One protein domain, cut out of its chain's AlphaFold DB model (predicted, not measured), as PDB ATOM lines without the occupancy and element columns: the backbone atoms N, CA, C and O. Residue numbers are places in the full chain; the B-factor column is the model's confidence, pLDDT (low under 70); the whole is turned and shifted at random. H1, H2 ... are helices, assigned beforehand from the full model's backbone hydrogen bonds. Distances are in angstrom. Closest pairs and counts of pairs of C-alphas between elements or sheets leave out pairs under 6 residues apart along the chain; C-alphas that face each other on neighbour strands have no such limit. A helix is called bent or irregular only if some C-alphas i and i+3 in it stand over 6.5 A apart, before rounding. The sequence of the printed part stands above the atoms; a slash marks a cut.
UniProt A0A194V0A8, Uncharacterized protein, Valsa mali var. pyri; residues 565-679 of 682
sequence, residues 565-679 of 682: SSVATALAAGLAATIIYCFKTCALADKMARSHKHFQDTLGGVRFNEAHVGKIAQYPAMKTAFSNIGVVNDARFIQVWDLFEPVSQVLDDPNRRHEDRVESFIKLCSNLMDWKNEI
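What this domain is: This is residues 565 to 679 of the 682 residues of an uncharacterized protein of Valsa mali var. pyri (UniProt A0A194V0A8). One long helix, H1, makes the longest axis; H2 packs back along it, and the helical hairpin of H4 and H5 packs on it through H5, which crosses it slantwise. H3 stands crosswise to H1 with one end at the end of H5, while little H6 lies apart at the end of the printed part; residues 565 to 571 of H1 and the loop residues 632 to 637 stick out. The printed part has 115 residues with six named helices, H1 to H6 in order along the chain, and no named strand; its class is all helix. It is compact, with a radius of gyration of the C-alphas of 15.2 A, and elongated, spanning 49 by 32 by 24 A.

Where its parts are: H1, residues 565 to 595, runs 45.3 A from C-alpha 565 at (-3.151, 17.179, 49.160) to C-alpha 595 at (-1.810, 44.649, 13.227). H2 is residues 610 to 616, 10.1 A long, and H3 is residues 619 to 627, 12.1 A. H4, residues 641 to 652, measures 14.9 A and is only just irregular: C-alphas 643 and 646 are 6.8 A apart. H5, residues 658 to 672, is 21.3 A long and begins with C-alpha 658 at (10.822, 38.327, 20.690). H6, residues 676 to 679, spans 5.4 A.

How they stand to each other: H1 and H2 form a hairpin and touch, H1 with residues 580 to 587 alone, at a shallow tilt of 21 degrees, opposite ways; their closest C-alphas, of Phe 583 and Val 613, are 5.8 A apart. H1 also touches H5, with its residues 579 to 589 alone, at a steep tilt of 52 degrees, opposite ways; the closest C-alphas are those of Cys 586 and Ile 666, 6.1 A. H5 is the hub, touching H1, H3 and H4. H4 and H5 form a hairpin at a shallow tilt of 14 degrees, opposite ways, with the C-alphas of Val 647 and Ser 664 closest at 5.7 A. H3 and H5 only just touch, and only at their ends, with 3 pairs of C-alphas within 8 A; the closest, of Ala 625 and Leu 672, are 4.8 A apart. H3 is close to H1 but not clearly touching, about perpendicular at 80 degrees, with the C-alphas of Ala 576 and Met 622 closest at 7.2 A. H6 touches no helix. Every O i to N i+4 pair is within hydrogen-bond range in H2, H3 and H5, against 26 of 27 in H1 and 5 of 8 in H4; H6 is too short for such a pair.

The domain as a whole: The C-alphas farthest apart, of Lys 597 and Ala 635, are 50.8 A apart. The printed part has no cut. The links H1 to H2, 14 residues, and H3 to H4, 13 residues, are long. The mean pLDDT of the printed part is 79.1, and residues 565 to 566, 593 to 606, 634 to 637 and 676 to 679 are under 70.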
ATOM      1  N   SER A 565      -2.012  16.784  49.996       59.53
ATOM      2  CA  SER A 565      -3.151  17.179  49.160       59.53
ATOM      3  C   SER A 565      -3.312  18.696  48.994       59.53
ATOM      4  O   SER A 565      -3.633  19.148  47.896       59.53
ATOM      5  N   SER A 566      -3.046  19.499  50.030       69.25
ATOM      6  CA  SER A 566      -3.094  20.967  49.932       69.25
ATOM      7  C   SER A 566      -1.948  21.508  49.075       69.25
ATOM      8  O   SER A 566      -2.172  22.373  48.229       69.25
ATOM      9  N   VAL A 567      -0.734  20.961  49.237       74.38
ATOM     10  CA  VAL A 567       0.432  21.343  48.416       74.38
ATOM     11  C   VAL A 567       0.217  20.950  46.953       74.38
ATOM     12  O   VAL A 567       0.392  21.784  46.070       74.38
ATOM     13  N   ALA A 568      -0.221  19.715  46.692       75.00
ATOM     14  CA  ALA A 568      -0.507  19.230  45.344       75.00
ATOM     15  C   ALA A 568      -1.606  20.056  44.654       75.00
ATOM     16  O   ALA A 568      -1.457  20.416  43.490       75.00
ATOM     17  N   THR A 569      -2.670  20.429  45.377       82.38
ATOM     18  CA  THR A 569      -3.737  21.295  44.842       82.38
ATOM     19  C   THR A 569      -3.208  22.687  44.486       82.38
ATOM     20  O   THR A 569      -3.524  23.202  43.415       82.38
ATOM     21  N   ALA A 570      -2.371  23.290  45.339       82.12
ATOM     22  CA  ALA A 570      -1.774  24.597  45.067       82.12
ATOM     23  C   ALA A 570      -0.814  24.567  43.862       82.12
ATOM     24  O   ALA A 570      -0.876  25.453  43.010       82.12
ATOM     25  N   LEU A 571       0.028  23.533  43.751       81.75
ATOM     26  CA  LEU A 571       0.939  23.350  42.617       81.75
ATOM     27  C   LEU A 571       0.184  23.082  41.308       81.75
ATOM     28  O   LEU A 571       0.502  23.693  40.292       81.75
ATOM     29  N   ALA A 572      -0.851  22.236  41.330       85.19
ATOM     30  CA  ALA A 572      -1.689  21.974  40.162       85.19
ATOM     31  C   ALA A 572      -2.446  23.233  39.703       85.19
ATOM     32  O   ALA A 572      -2.501  23.512  38.507       85.19
ATOM     33  N   ALA A 573      -2.977  24.033  40.636       90.44
ATOM     34  CA  ALA A 573      -3.618  25.309  40.318       90.44
ATOM     35  C   ALA A 573      -2.625  26.330  39.732       90.44
ATOM     36  O   ALA A 573      -2.953  27.009  38.758       90.44
ATOM     37  N   GLY A 574      -1.405  26.408  40.278       91.56
ATOM     38  CA  GLY A 574      -0.333  27.252  39.746       91.56
ATOM     39  C   GLY A 574       0.083  26.847  38.331       91.56
ATOM     40  O   GLY A 574       0.097  27.683  37.433       91.56
ATOM     41  N   LEU A 575       0.338  25.556  38.099       89.62
ATOM     42  CA  LEU A 575       0.716  25.030  36.784       89.62
ATOM     43  C   LEU A 575      -0.407  25.209  35.746       89.62
ATOM     44  O   LEU A 575      -0.139  25.646  34.629       89.62
ATOM     45  N   ALA A 576      -1.670  24.988  36.126       92.12
ATOM     46  CA  ALA A 576      -2.822  25.287  35.271       92.12
ATOM     47  C   ALA A 576      -2.908  26.783  34.905       92.12
ATOM     48  O   ALA A 576      -3.197  27.121  33.756       92.12
ATOM     49  N   ALA A 577      -2.623  27.686  35.851       94.00
ATOM     50  CA  ALA A 577      -2.584  29.124  35.591       94.00
ATOM     51  C   ALA A 577      -1.442  29.512  34.634       94.00
ATOM     52  O   ALA A 577      -1.674  30.295  33.712       94.00
ATOM     53  N   THR A 578      -0.251  28.920  34.789       90.94
ATOM     54  CA  THR A 578       0.884  29.097  33.865       90.94
ATOM     55  C   THR A 578       0.535  28.627  32.453       90.94
ATOM     56  O   THR A 578       0.743  29.375  31.501       90.94
ATOM     57  N   ILE A 579      -0.083  27.448  32.305       91.94
ATOM     58  CA  ILE A 579      -0.547  26.932  31.004       91.94
ATOM     59  C   ILE A 579      -1.540  27.913  30.362       91.94
ATOM     60  O   ILE A 579      -1.348  28.324  29.219       91.94
ATOM     61  N   ILE A 580      -2.556  28.374  31.102       92.56
ATOM     62  CA  ILE A 580      -3.509  29.385  30.608       92.56
ATOM     63  C   ILE A 580      -2.787  30.682  30.196       92.56
ATOM     64  O   ILE A 580      -3.198  31.330  29.231       92.56
ATOM     65  N   TYR A 581      -1.711  31.069  30.888       92.88
ATOM     66  CA  TYR A 581      -0.918  32.248  30.538       92.88
ATOM     67  C   TYR A 581      -0.115  32.062  29.240       92.88
ATOM     68  O   TYR A 581      -0.124  32.965  28.409       92.88
ATOM     69  N   CYS A 582       0.485  30.891  28.997       90.06
ATOM     70  CA  CYS A 582       1.157  30.579  27.727       90.06
ATOM     71  C   CYS A 582       0.191  30.627  26.527       90.06
ATOM     72  O   CYS A 582       0.506  31.211  25.493       90.06
ATOM     73  N   PHE A 583      -1.034  30.109  26.671       90.38
ATOM     74  CA  PHE A 583      -2.049  30.245  25.617       90.38
ATOM     75  C   PHE A 583      -2.476  31.714  25.412       90.38
ATOM     76  O   PHE A 583      -2.734  32.127  24.279       90.38
ATOM     77  N   LYS A 584      -2.507  32.532  26.477       90.50
ATOM     78  CA  LYS A 584      -2.763  33.981  26.383       90.50
ATOM     79  C   LYS A 584      -1.638  34.739  25.681       90.50
ATOM     80  O   LYS A 584      -1.950  35.595  24.858       90.50
ATOM     81  N   THR A 585      -0.365  34.449  25.958       87.56
ATOM     82  CA  THR A 585       0.755  35.123  25.277       87.56
ATOM     83  C   THR A 585       0.774  34.788  23.788       87.56
ATOM     84  O   THR A 585       0.896  35.707  22.979       87.56
ATOM     85  N   CYS A 586       0.519  33.532  23.400       85.19
ATOM     86  CA  CYS A 586       0.342  33.160  21.991       85.19
ATOM     87  C   CYS A 586      -0.826  33.910  21.319       85.19
ATOM     88  O   CYS A 586      -0.670  34.416  20.209       85.19
ATOM     89  N   ALA A 587      -1.981  34.025  21.984       85.38
ATOM     90  CA  ALA A 587      -3.147  34.723  21.429       85.38
ATOM     91  C   ALA A 587      -2.979  36.254  21.363       85.38
ATOM     92  O   ALA A 587      -3.526  36.899  20.466       85.38
ATOM     93  N   LEU A 588      -2.211  36.850  22.279       84.06
ATOM     94  CA  LEU A 588      -1.821  38.261  22.204       84.06
ATOM     95  C   LEU A 588      -0.821  38.501  21.069       84.06
ATOM     96  O   LEU A 588      -0.992  39.462  20.320       84.06
ATOM     97  N   ALA A 589       0.154  37.607  20.883       79.50
ATOM     98  CA  ALA A 589       1.091  37.674  19.767       79.50
ATOM     99  C   ALA A 589       0.378  37.566  18.407       79.50
ATOM    100  O   ALA A 589       0.654  38.374  17.527       79.50
ATOM    101  N   ASP A 590      -0.603  36.668  18.239       75.69
ATOM    102  CA  ASP A 590      -1.411  36.596  17.006       75.69
ATOM    103  C   ASP A 590      -2.273  37.858  16.781       75.69
ATOM    104  O   ASP A 590      -2.410  38.328  15.649       75.69
ATOM    105  N   LYS A 591      -2.805  38.482  17.843       77.31
ATOM    106  CA  LYS A 591      -3.493  39.784  17.730       77.31
ATOM    107  C   LYS A 591      -2.540  40.909  17.304       77.31
ATOM    108  O   LYS A 591      -2.911  41.717  16.454       77.31
ATOM    109  N   MET A 592      -1.320  40.952  17.842       73.94
ATOM    110  CA  MET A 592      -0.293  41.926  17.442       73.94
ATOM    111  C   MET A 592       0.194  41.677  16.005       73.94
ATOM    112  O   MET A 592       0.275  42.618  15.217       73.94
ATOM    113  N   ALA A 593       0.392  40.413  15.619       68.00
ATOM    114  CA  ALA A 593       0.762  39.990  14.267       68.00
ATOM    115  C   ALA A 593      -0.219  40.494  13.197       68.00
ATOM    116  O   ALA A 593       0.185  40.981  12.145       68.00
ATOM    117  N   ARG A 594      -1.527  40.423  13.476       66.19
ATOM    118  CA  ARG A 594      -2.583  40.917  12.572       66.19
ATOM    119  C   ARG A 594      -2.569  42.440  12.389       66.19
ATOM    120  O   ARG A 594      -3.108  42.917  11.396       66.19
ATOM    121  N   SER A 595      -1.953  43.188  13.306       65.12
ATOM    122  CA  SER A 595      -1.810  44.649  13.227       65.12
ATOM    123  C   SER A 595      -0.632  45.092  12.343       65.12
ATOM    124  O   SER A 595      -0.600  46.225  11.858       65.12
ATOM    125  N   HIS A 596       0.360  44.223  12.114       60.06
ATOM    126  CA  HIS A 596       1.605  44.566  11.420       60.06
ATOM    127  C   HIS A 596       1.921  43.558  10.310       60.06
ATOM    128  O   HIS A 596       2.411  42.462  10.573       60.06
ATOM    129  N   LYS A 597       1.702  43.961   9.047       55.44
ATOM    130  CA  LYS A 597       1.870  43.108   7.849       55.44
ATOM    131  C   LYS A 597       3.189  42.318   7.803       55.44
ATOM    132  O   LYS A 597       3.177  41.180   7.359       55.44
ATOM    133  N   HIS A 598       4.296  42.879   8.296       52.09
ATOM    134  CA  HIS A 598       5.608  42.214   8.294       52.09
ATOM    135  C   HIS A 598       5.746  41.012   9.248       52.09
ATOM    136  O   HIS A 598       6.667  40.225   9.071       52.09
ATOM    137  N   PHE A 599       4.864  40.841  10.238       52.41
ATOM    138  CA  PHE A 599       4.945  39.736  11.209       52.41
ATOM    139  C   PHE A 599       4.159  38.486  10.754       52.41
ATOM    140  O   PHE A 599       4.144  37.464  11.437       52.41
ATOM    141  N   GLN A 600       3.457  38.546   9.615       50.69
ATOM    142  CA  GLN A 600       2.588  37.446   9.177       50.69
ATOM    143  C   GLN A 600       3.347  36.257   8.570       50.69
ATOM    144  O   GLN A 600       2.830  35.140   8.660       50.69
ATOM    145  N   ASP A 601       4.543  36.487   8.017       51.53
ATOM    146  CA  ASP A 601       5.318  35.495   7.255       51.53
ATOM    147  C   ASP A 601       6.268  34.643   8.121       51.53
ATOM    148  O   ASP A 601       6.677  33.561   7.702       51.53
ATOM    149  N   THR A 602       6.606  35.082   9.340       52.56
ATOM    150  CA  THR A 602       7.525  34.367  10.251       52.56
ATOM    151  C   THR A 602       6.840  33.356  11.178       52.56
ATOM    152  O   THR A 602       7.500  32.440  11.664       52.56
ATOM    153  N   LEU A 603       5.524  33.461  11.418       55.09
ATOM    154  CA  LEU A 603       4.778  32.535  12.289       55.09
ATOM    155  C   LEU A 603       4.074  31.425  11.492       55.09
ATOM    156  O   LEU A 603       2.932  31.581  11.031       55.09
ATOM    157  N   GLY A 604       4.757  30.284  11.379       51.59
ATOM    158  CA  GLY A 604       4.292  29.101  10.658       51.59
ATOM    159  C   GLY A 604       3.210  28.276  11.374       51.59
ATOM    160  O   GLY A 604       3.349  27.879  12.530       51.59
ATOM    161  N   GLY A 605       2.158  27.921  10.633       57.88
ATOM    162  CA  GLY A 605       1.286  26.775  10.924       57.88
ATOM    163  C   GLY A 605       0.217  26.964  12.007       57.88
ATOM    164  O   GLY A 605      -0.970  26.907  11.692       57.88
ATOM    165  N   VAL A 606       0.603  27.127  13.276       61.44
ATOM    166  CA  VAL A 606      -0.326  27.037  14.421       61.44
ATOM    167  C   VAL A 606      -0.544  28.402  15.067       61.44
ATOM    168  O   VAL A 606       0.391  29.025  15.562       61.44
ATOM    169  N   ARG A 607      -1.801  28.862  15.094       70.62
ATOM    170  CA  ARG A 607      -2.202  30.142  15.700       70.62
ATOM    171  C   ARG A 607      -3.254  29.901  16.776       70.62
ATOM    172  O   ARG A 607      -4.314  29.332  16.512       70.62
ATOM    173  N   PHE A 608      -2.959  30.330  18.000       80.38
ATOM    174  CA  PHE A 608      -3.898  30.274  19.117       80.38
ATOM    175  C   PHE A 608      -4.709  31.567  19.171       80.38
ATOM    176  O   PHE A 608      -4.157  32.652  19.045       80.38
ATOM    177  N   ASN A 609      -6.024  31.448  19.344       80.31
ATOM    178  CA  ASN A 609      -6.946  32.579  19.390       80.31
ATOM    179  C   ASN A 609      -7.619  32.687  20.774       80.31
ATOM    180  O   ASN A 609      -7.404  31.871  21.671       80.31
ATOM    181  N   GLU A 610      -8.465  33.697  20.954       82.81
ATOM    182  CA  GLU A 610      -9.169  33.944  22.218       82.81
ATOM    183  C   GLU A 610     -10.163  32.829  22.597       82.81
ATOM    184  O   GLU A 610     -10.322  32.518  23.777       82.81
ATOM    185  N   ALA A 611     -10.754  32.138  21.616       83.06
ATOM    186  CA  ALA A 611     -11.574  30.956  21.876       83.06
ATOM    187  C   ALA A 611     -10.728  29.767  22.371       83.06
ATOM    188  O   ALA A 611     -11.184  29.019  23.232       83.06
ATOM    189  N   HIS A 612      -9.483  29.615  21.908       85.38
ATOM    190  CA  HIS A 612      -8.550  28.589  22.397       85.38
ATOM    191  C   HIS A 612      -8.139  28.869  23.856       85.38
ATOM    192  O   HIS A 612      -8.090  27.942  24.666       85.38
ATOM    193  N   VAL A 613      -7.961  30.144  24.234       87.56
ATOM    194  CA  VAL A 613      -7.794  30.565  25.644       87.56
ATOM    195  C   VAL A 613      -9.039  30.226  26.481       87.56
ATOM    196  O   VAL A 613      -8.918  29.723  27.598       87.56
ATOM    197  N   GLY A 614     -10.239  30.448  25.936       87.31
ATOM    198  CA  GLY A 614     -11.499  30.054  26.576       87.31
ATOM    199  C   GLY A 614     -11.664  28.536  26.728       87.31
ATOM    200  O   GLY A 614     -12.191  28.081  27.744       87.31
ATOM    201  N   LYS A 615     -11.187  27.744  25.757       88.88
ATOM    202  CA  LYS A 615     -11.210  26.273  25.796       88.88
ATOM    203  C   LYS A 615     -10.224  25.701  26.814       88.88
ATOM    204  O   LYS A 615     -10.629  24.839  27.586       88.88
ATOM    205  N   ILE A 616      -8.967  26.165  26.864       92.62
ATOM    206  CA  ILE A 616      -7.939  25.563  27.744       92.62
ATOM    207  C   ILE A 616      -8.275  25.724  29.232       92.62
ATOM    208  O   ILE A 616      -7.945  24.858  30.035       92.62
ATOM    209  N   ALA A 617      -9.006  26.778  29.602       90.62
ATOM    210  CA  ALA A 617      -9.500  26.979  30.963       90.62
ATOM    211  C   ALA A 617     -10.602  25.980  31.391       90.62
ATOM    212  O   ALA A 617     -10.953  25.928  32.570       90.62
ATOM    213  N   GLN A 618     -11.165  25.188  30.470       92.19
ATOM    214  CA  GLN A 618     -12.187  24.187  30.786       92.19
ATOM    215  C   GLN A 618     -11.559  22.862  31.232       92.19
ATOM    216  O   GLN A 618     -10.574  22.396  30.658       92.19
ATOM    217  N   TYR A 619     -12.194  22.203  32.209       90.31
ATOM    218  CA  TYR A 619     -11.728  20.933  32.782       90.31
ATOM    219  C   TYR A 619     -11.317  19.860  31.747       90.31
ATOM    220  O   TYR A 619     -10.255  19.270  31.941       90.31
ATOM    221  N   PRO A 620     -12.062  19.603  30.646       88.94
ATOM    222  CA  PRO A 620     -11.671  18.576  29.679       88.94
ATOM    223  C   PRO A 620     -10.344  18.889  28.980       88.94
ATOM    224  O   PRO A 620      -9.477  18.023  28.908       88.94
ATOM    225  N   ALA A 621     -10.157  20.130  28.519       90.12
ATOM    226  CA  ALA A 621      -8.941  20.549  27.828       90.12
ATOM    227  C   ALA A 621      -7.741  20.609  28.782       90.12
ATOM    228  O   ALA A 621      -6.682  20.078  28.462       90.12
ATOM    229  N   MET A 622      -7.919  21.176  29.980       93.62
ATOM    230  CA  MET A 622      -6.871  21.210  31.002       93.62
ATOM    231  C   MET A 622      -6.446  19.793  31.429       93.62
ATOM    232  O   MET A 622      -5.259  19.534  31.608       93.62
ATOM    233  N   LYS A 623      -7.386  18.839  31.526       89.94
ATOM    234  CA  LYS A 623      -7.066  17.427  31.793       89.94
ATOM    235  C   LYS A 623      -6.227  16.805  30.669       89.94
ATOM    236  O   LYS A 623      -5.272  16.089  30.971       89.94
ATOM    237  N   THR A 624      -6.556  17.071  29.403       89.44
ATOM    238  CA  THR A 624      -5.744  16.619  28.260       89.44
ATOM    239  C   THR A 624      -4.344  17.228  28.307       89.44
ATOM    240  O   THR A 624      -3.373  16.482  28.242       89.44
ATOM    241  N   ALA A 625      -4.224  18.539  28.540       90.12
ATOM    242  CA  ALA A 625      -2.932  19.210  28.674       90.12
ATOM    243  C   ALA A 625      -2.071  18.593  29.791       90.12
ATOM    244  O   ALA A 625      -0.921  18.249  29.543       90.12
ATOM    245  N   PHE A 626      -2.631  18.352  30.986       88.06
ATOM    246  CA  PHE A 626      -1.925  17.643  32.063       88.06
ATOM    247  C   PHE A 626      -1.504  16.217  31.681       88.06
ATOM    248  O   PHE A 626      -0.437  15.774  32.094       88.06
ATOM    249  N   SER A 627      -2.310  15.505  30.888       86.56
ATOM    250  CA  SER A 627      -1.987  14.143  30.427       86.56
ATOM    251  C   SER A 627      -0.840  14.124  29.406       86.56
ATOM    252  O   SER A 627      -0.144  13.120  29.289       86.56
ATOM    253  N   ASN A 628      -0.624  15.240  28.701       87.69
ATOM    254  CA  ASN A 628       0.421  15.410  27.690       87.69
ATOM    255  C   ASN A 628       1.740  15.976  28.257       87.69
ATOM    256  O   ASN A 628       2.705  16.112  27.509       87.69
ATOM    257  N   ILE A 629       1.808  16.314  29.554       86.81
ATOM    258  CA  ILE A 629       3.031  16.852  30.184       86.81
ATOM    259  C   ILE A 629       4.108  15.777  30.383       86.81
ATOM    260  O   ILE A 629       5.294  16.079  30.275       86.81
ATOM    261  N   GLY A 630       3.704  14.542  30.681       75.50
ATOM    262  CA  GLY A 630       4.614  13.427  30.925       75.50
ATOM    263  C   GLY A 630       3.879  12.203  31.468       75.50
ATOM    264  O   GLY A 630       2.810  12.318  32.070       75.50
ATOM    265  N   VAL A 631       4.455  11.021  31.261       74.19
ATOM    266  CA  VAL A 631       3.904   9.756  31.771       74.19
ATOM    267  C   VAL A 631       4.356   9.547  33.219       74.19
ATOM    268  O   VAL A 631       5.518   9.777  33.553       74.19
ATOM    269  N   VAL A 632       3.439   9.095  34.080       72.19
ATOM    270  CA  VAL A 632       3.767   8.636  35.439       72.19
ATOM    271  C   VAL A 632       4.505   7.301  35.325       72.19
ATOM    272  O   VAL A 632       3.926   6.334  34.833       72.19
ATOM    273  N   ASN A 633       5.761   7.239  35.764       71.19
ATOM    274  CA  ASN A 633       6.514   5.982  35.815       71.19
ATOM    275  C   ASN A 633       6.129   5.130  37.044       71.19
ATOM    276  O   ASN A 633       5.404   5.586  37.931       71.19
ATOM    277  N   ASP A 634       6.640   3.899  37.127       64.25
ATOM    278  CA  ASP A 634       6.319   2.966  38.222       64.25
ATOM    279  C   ASP A 634       6.693   3.508  39.616       64.25
ATOM    280  O   ASP A 634       6.025   3.205  40.603       64.25
ATOM    281  N   ALA A 635       7.697   4.391  39.695       60.41
ATOM    282  CA  ALA A 635       8.106   5.106  40.908       60.41
ATOM    283  C   ALA A 635       7.244   6.355  41.213       60.41
ATOM    284  O   ALA A 635       7.648   7.222  41.989       60.41
ATOM    285  N   ARG A 636       6.058   6.467  40.591       65.19
ATOM    286  CA  ARG A 636       5.085   7.572  40.723       65.19
ATOM    287  C   ARG A 636       5.631   8.953  40.350       65.19
ATOM    288  O   ARG A 636       5.059   9.976  40.729       65.19
ATOM    289  N   PHE A 637       6.721   8.988  39.595       68.56
ATOM    290  CA  PHE A 637       7.399  10.206  39.184       68.56
ATOM    291  C   PHE A 637       6.969  10.619  37.767       68.56
ATOM    292  O   PHE A 637       6.731   9.764  36.913       68.56
ATOM    293  N   ILE A 638       6.874  11.929  37.514       75.88
ATOM    294  CA  ILE A 638       6.545  12.499  36.199       75.88
ATOM    295  C   ILE A 638       7.751  13.291  35.700       75.88
ATOM    296  O   ILE A 638       8.136  14.298  36.293       75.88
ATOM    297  N   GLN A 639       8.323  12.842  34.589       77.19
ATOM    298  CA  GLN A 639       9.371  13.553  33.866       77.19
ATOM    299  C   GLN A 639       8.750  14.716  33.081       77.19
ATOM    300  O   GLN A 639       7.862  14.499  32.263       77.19
ATOM    301  N   VAL A 640       9.181  15.950  33.378       83.06
ATOM    302  CA  VAL A 640       8.600  17.190  32.812       83.06
ATOM    303  C   VAL A 640       9.615  18.104  32.120       83.06
ATOM    304  O   VAL A 640       9.222  19.005  31.379       83.06
ATOM    305  N   TRP A 641      10.918  17.909  32.358       80.94
ATOM    306  CA  TRP A 641      11.968  18.763  31.790       80.94
ATOM    307  C   TRP A 641      12.015  18.671  30.261       80.94
ATOM    308  O   TRP A 641      12.066  19.714  29.621       80.94
ATOM    309  N   ASP A 642      11.830  17.484  29.674       82.19
ATOM    310  CA  ASP A 642      11.795  17.273  28.213       82.19
ATOM    311  C   ASP A 642      10.824  18.222  27.473       82.19
ATOM    312  O   ASP A 642      11.054  18.579  26.317       82.19
ATOM    313  N   LEU A 643       9.737  18.642  28.138       85.06
ATOM    314  CA  LEU A 643       8.725  19.545  27.585       85.06
ATOM    315  C   LEU A 643       9.006  21.030  27.876       85.06
ATOM    316  O   LEU A 643       8.757  21.876  27.016       85.06
ATOM    317  N   PHE A 644       9.483  21.365  29.079       87.25
ATOM    318  CA  PHE A 644       9.620  22.758  29.533       87.25
ATOM    319  C   PHE A 644      11.039  23.333  29.402       87.25
ATOM    320  O   PHE A 644      11.191  24.535  29.178       87.25
ATOM    321  N   GLU A 645      12.080  22.509  29.509       85.81
ATOM    322  CA  GLU A 645      13.479  22.946  29.460       85.81
ATOM    323  C   GLU A 645      13.864  23.611  28.122       85.81
ATOM    324  O   GLU A 645      14.445  24.701  28.171       85.81
ATOM    325  N   PRO A 646      13.465  23.093  26.935       86.38
ATOM    326  CA  PRO A 646      13.742  23.760  25.658       86.38
ATOM    327  C   PRO A 646      13.123  25.163  25.547       86.38
ATOM    328  O   PRO A 646      13.567  25.978  24.741       86.38
ATOM    329  N   VAL A 647      12.089  25.453  26.344       87.00
ATOM    330  CA  VAL A 647      11.442  26.769  26.400       87.00
ATOM    331  C   VAL A 647      12.171  27.681  27.382       87.00
ATOM    332  O   VAL A 647      12.421  28.833  27.035       87.00
ATOM    333  N   SER A 648      12.574  27.173  28.557       86.62
ATOM    334  CA  SER A 648      13.377  27.939  29.527       86.62
ATOM    335  C   SER A 648      14.660  28.451  28.878       86.62
ATOM    336  O   SER A 648      14.878  29.656  28.840       86.62
ATOM    337  N   GLN A 649      15.424  27.575  28.216       87.50
ATOM    338  CA  GLN A 649      16.684  27.936  27.551       87.50
ATOM    339  C   GLN A 649      16.535  29.086  26.521       87.50
ATOM    340  O   GLN A 649      17.465  29.869  26.335       87.50
ATOM    341  N   VAL A 650      15.366  29.243  25.881       87.06
ATOM    342  CA  VAL A 650      15.064  30.341  24.928       87.06
ATOM    343  C   VAL A 650      14.591  31.632  25.626       87.06
ATOM    344  O   VAL A 650      14.726  32.730  25.074       87.06
ATOM    345  N   LEU A 651      14.041  31.528  26.836       83.50
ATOM    346  CA  LEU A 651      13.652  32.670  27.671       83.50
ATOM    347  C   LEU A 651      14.841  33.232  28.467       83.50
ATOM    348  O   LEU A 651      14.952  34.452  28.599       83.50
ATOM    349  N   ASP A 652      15.726  32.353  28.935       84.94
ATOM    350  CA  ASP A 652      16.900  32.671  29.751       84.94
ATOM    351  C   ASP A 652      18.049  33.298  28.926       84.94
ATOM    352  O   ASP A 652      18.817  34.100  29.456       84.94
ATOM    353  N   ASP A 653      18.147  33.013  27.617       85.81
ATOM    354  CA  ASP A 653      19.100  33.665  26.696       85.81
ATOM    355  C   ASP A 653      18.666  35.117  26.384       85.81
ATOM    356  O   ASP A 653      17.655  35.321  25.696       85.81
ATOM    357  N   PRO A 654      19.408  36.152  26.835       77.62
ATOM    358  CA  PRO A 654      19.032  37.555  26.653       77.62
ATOM    359  C   PRO A 654      19.184  38.053  25.208       77.62
ATOM    360  O   PRO A 654      18.679  39.128  24.893       77.62
ATOM    361  N   ASN A 655      19.856  37.300  24.330       82.12
ATOM    362  CA  ASN A 655      20.103  37.695  22.940       82.12
ATOM    363  C   ASN A 655      18.995  37.231  21.978       82.12
ATOM    364  O   ASN A 655      19.017  37.583  20.796       82.12
ATOM    365  N   ARG A 656      18.031  36.431  22.460       80.38
ATOM    366  CA  ARG A 656      16.927  35.905  21.645       80.38
ATOM    367  C   ARG A 656      15.936  36.979  21.241       80.38
ATOM    368  O   ARG A 656      15.575  37.855  22.030       80.38
ATOM    369  N   ARG A 657      15.432  36.871  20.010       81.00
ATOM    370  CA  ARG A 657      14.394  37.776  19.512       81.00
ATOM    371  C   ARG A 657      13.065  37.491  20.204       81.00
ATOM    372  O   ARG A 657      12.793  36.383  20.665       81.00
ATOM    373  N   HIS A 658      12.198  38.501  20.226       78.19
ATOM    374  CA  HIS A 658      10.822  38.327  20.690       78.19
ATOM    375  C   HIS A 658      10.073  37.274  19.851       78.19
ATOM    376  O   HIS A 658       9.302  36.492  20.396       78.19
ATOM    377  N   GLU A 659      10.370  37.211  18.549       78.50
ATOM    378  CA  GLU A 659       9.882  36.199  17.603       78.50
ATOM    379  C   GLU A 659      10.243  34.774  18.056       78.50
ATOM    380  O   GLU A 659       9.337  33.969  18.261       78.50
ATOM    381  N   ASP A 660      11.526  34.489  18.329       80.44
ATOM    382  CA  ASP A 660      12.010  33.186  18.823       80.44
ATOM    383  C   ASP A 660      11.260  32.730  20.091       80.44
ATOM    384  O   ASP A 660      10.889  31.564  20.242       80.44
ATOM    385  N   ARG A 661      11.020  33.672  21.014       84.25
ATOM    386  CA  ARG A 661      10.336  33.431  22.297       84.25
ATOM    387  C   ARG A 661       8.830  33.213  22.128       84.25
ATOM    388  O   ARG A 661       8.238  32.425  22.860       84.25
ATOM    389  N   VAL A 662       8.195  33.879  21.165       82.88
ATOM    390  CA  VAL A 662       6.797  33.607  20.789       82.88
ATOM    391  C   VAL A 662       6.684  32.236  20.117       82.88
ATOM    392  O   VAL A 662       5.763  31.479  20.423       82.88
ATOM    393  N   GLU A 663       7.632  31.882  19.249       83.56
ATOM    394  CA  GLU A 663       7.652  30.592  18.559       83.56
ATOM    395  C   GLU A 663       7.848  29.417  19.538       83.56
ATOM    396  O   GLU A 663       7.162  28.398  19.413       83.56
ATOM    397  N   SER A 664       8.704  29.557  20.561       85.62
ATOM    398  CA  SER A 664       8.875  28.525  21.596       85.62
ATOM    399  C   SER A 664       7.614  28.330  22.452       85.62
ATOM    400  O   SER A 664       7.235  27.186  22.713       85.62
ATOM    401  N   PHE A 665       6.881  29.400  22.794       87.12
ATOM    402  CA  PHE A 665       5.562  29.272  23.430       87.12
ATOM    403  C   PHE A 665       4.517  28.615  22.513       87.12
ATOM    404  O   PHE A 665       3.729  27.797  22.985       87.12
ATOM    405  N   ILE A 666       4.509  28.911  21.206       85.81
ATOM    406  CA  ILE A 666       3.595  28.260  20.247       85.81
ATOM    407  C   ILE A 666       3.899  26.759  20.141       85.81
ATOM    408  O   ILE A 666       2.967  25.948  20.143       85.81
ATOM    409  N   LYS A 667       5.182  26.372  20.114       86.31
ATOM    410  CA  LYS A 667       5.626  24.967  20.151       86.31
ATOM    411  C   LYS A 667       5.174  24.271  21.442       86.31
ATOM    412  O   LYS A 667       4.535  23.225  21.364       86.31
ATOM    413  N   LEU A 668       5.384  24.892  22.606       88.94
ATOM    414  CA  LEU A 668       4.922  24.375  23.904       88.94
ATOM    415  C   LEU A 668       3.402  24.149  23.939       88.94
ATOM    416  O   LEU A 668       2.940  23.059  24.274       88.94
ATOM    417  N   CYS A 669       2.614  25.154  23.550       89.12
ATOM    418  CA  CYS A 669       1.154  25.062  23.521       89.12
ATOM    419  C   CYS A 669       0.655  23.999  22.522       89.12
ATOM    420  O   CYS A 669      -0.342  23.332  22.795       89.12
ATOM    421  N   SER A 670       1.369  23.796  21.408       86.31
ATOM    422  CA  SER A 670       1.063  22.759  20.406       86.31
ATOM    423  C   SER A 670       1.388  21.338  20.877       86.31
ATOM    424  O   SER A 670       0.720  20.398  20.453       86.31
ATOM    425  N   ASN A 671       2.392  21.179  21.744       86.81
ATOM    426  CA  ASN A 671       2.719  19.901  22.383       86.81
ATOM    427  C   ASN A 671       1.724  19.573  23.511       86.81
ATOM    428  O   ASN A 671       1.338  18.420  23.682       86.81
ATOM    429  N   LEU A 672       1.259  20.591  24.246       88.00
ATOM    430  CA  LEU A 672       0.225  20.437  25.273       88.00
ATOM    431  C   LEU A 672      -1.155  20.108  24.678       88.00
ATOM    432  O   LEU A 672      -1.861  19.273  25.239       88.00
ATOM    433  N   MET A 673      -1.553  20.737  23.563       86.56
ATOM    434  CA  MET A 673      -2.859  20.526  22.920       86.56
ATOM    435  C   MET A 673      -2.760  20.523  21.388       86.56
ATOM    436  O   MET A 673      -2.543  21.570  20.773       86.56
ATOM    437  N   ASP A 674      -3.049  19.383  20.751       73.81
ATOM    438  CA  ASP A 674      -3.203  19.341  19.293       73.81
ATOM    439  C   ASP A 674      -4.607  19.794  18.853       73.81
ATOM    440  O   ASP A 674      -5.539  19.006  18.681       73.81
ATOM    441  N   TRP A 675      -4.745  21.106  18.655       74.56
ATOM    442  CA  TRP A 675      -5.919  21.733  18.041       74.56
ATOM    443  C   TRP A 675      -5.746  22.036  16.545       74.56
ATOM    444  O   TRP A 675      -6.559  22.762  15.972       74.56
ATOM    445  N   LYS A 676      -4.745  21.459  15.858       61.28
ATOM    446  CA  LYS A 676      -4.495  21.720  14.421       61.28
ATOM    447  C   LYS A 676      -5.701  21.372  13.542       61.28
ATOM    448  O   LYS A 676      -5.934  22.026  12.529       61.28
ATOM    449  N   ASN A 677      -6.502  20.393  13.962       51.78
ATOM    450  CA  ASN A 677      -7.719  19.972  13.265       51.78
ATOM    451  C   ASN A 677      -8.884  20.977  13.372       51.78
ATOM    452  O   ASN A 677      -9.740  20.984  12.494       51.78
ATOM    453  N   GLU A 678      -8.915  21.855  14.384       54.84
ATOM    454  CA  GLU A 678      -9.943  22.909  14.501       54.84
ATOM    455  C   GLU A 678      -9.618  24.157  13.654       54.84
ATOM    456  O   GLU A 678     -10.486  24.994  13.419       54.84
ATOM    457  N   ILE A 679      -8.379  24.289  13.164       50.09
ATOM    458  CA  ILE A 679      -7.876  25.487  12.463       50.09
ATOM    459  C   ILE A 679      -8.287  25.516  10.968       50.09
ATOM    460  O   ILE A 679      -8.029  26.490  10.268       50.09
TER     461      ILE A 679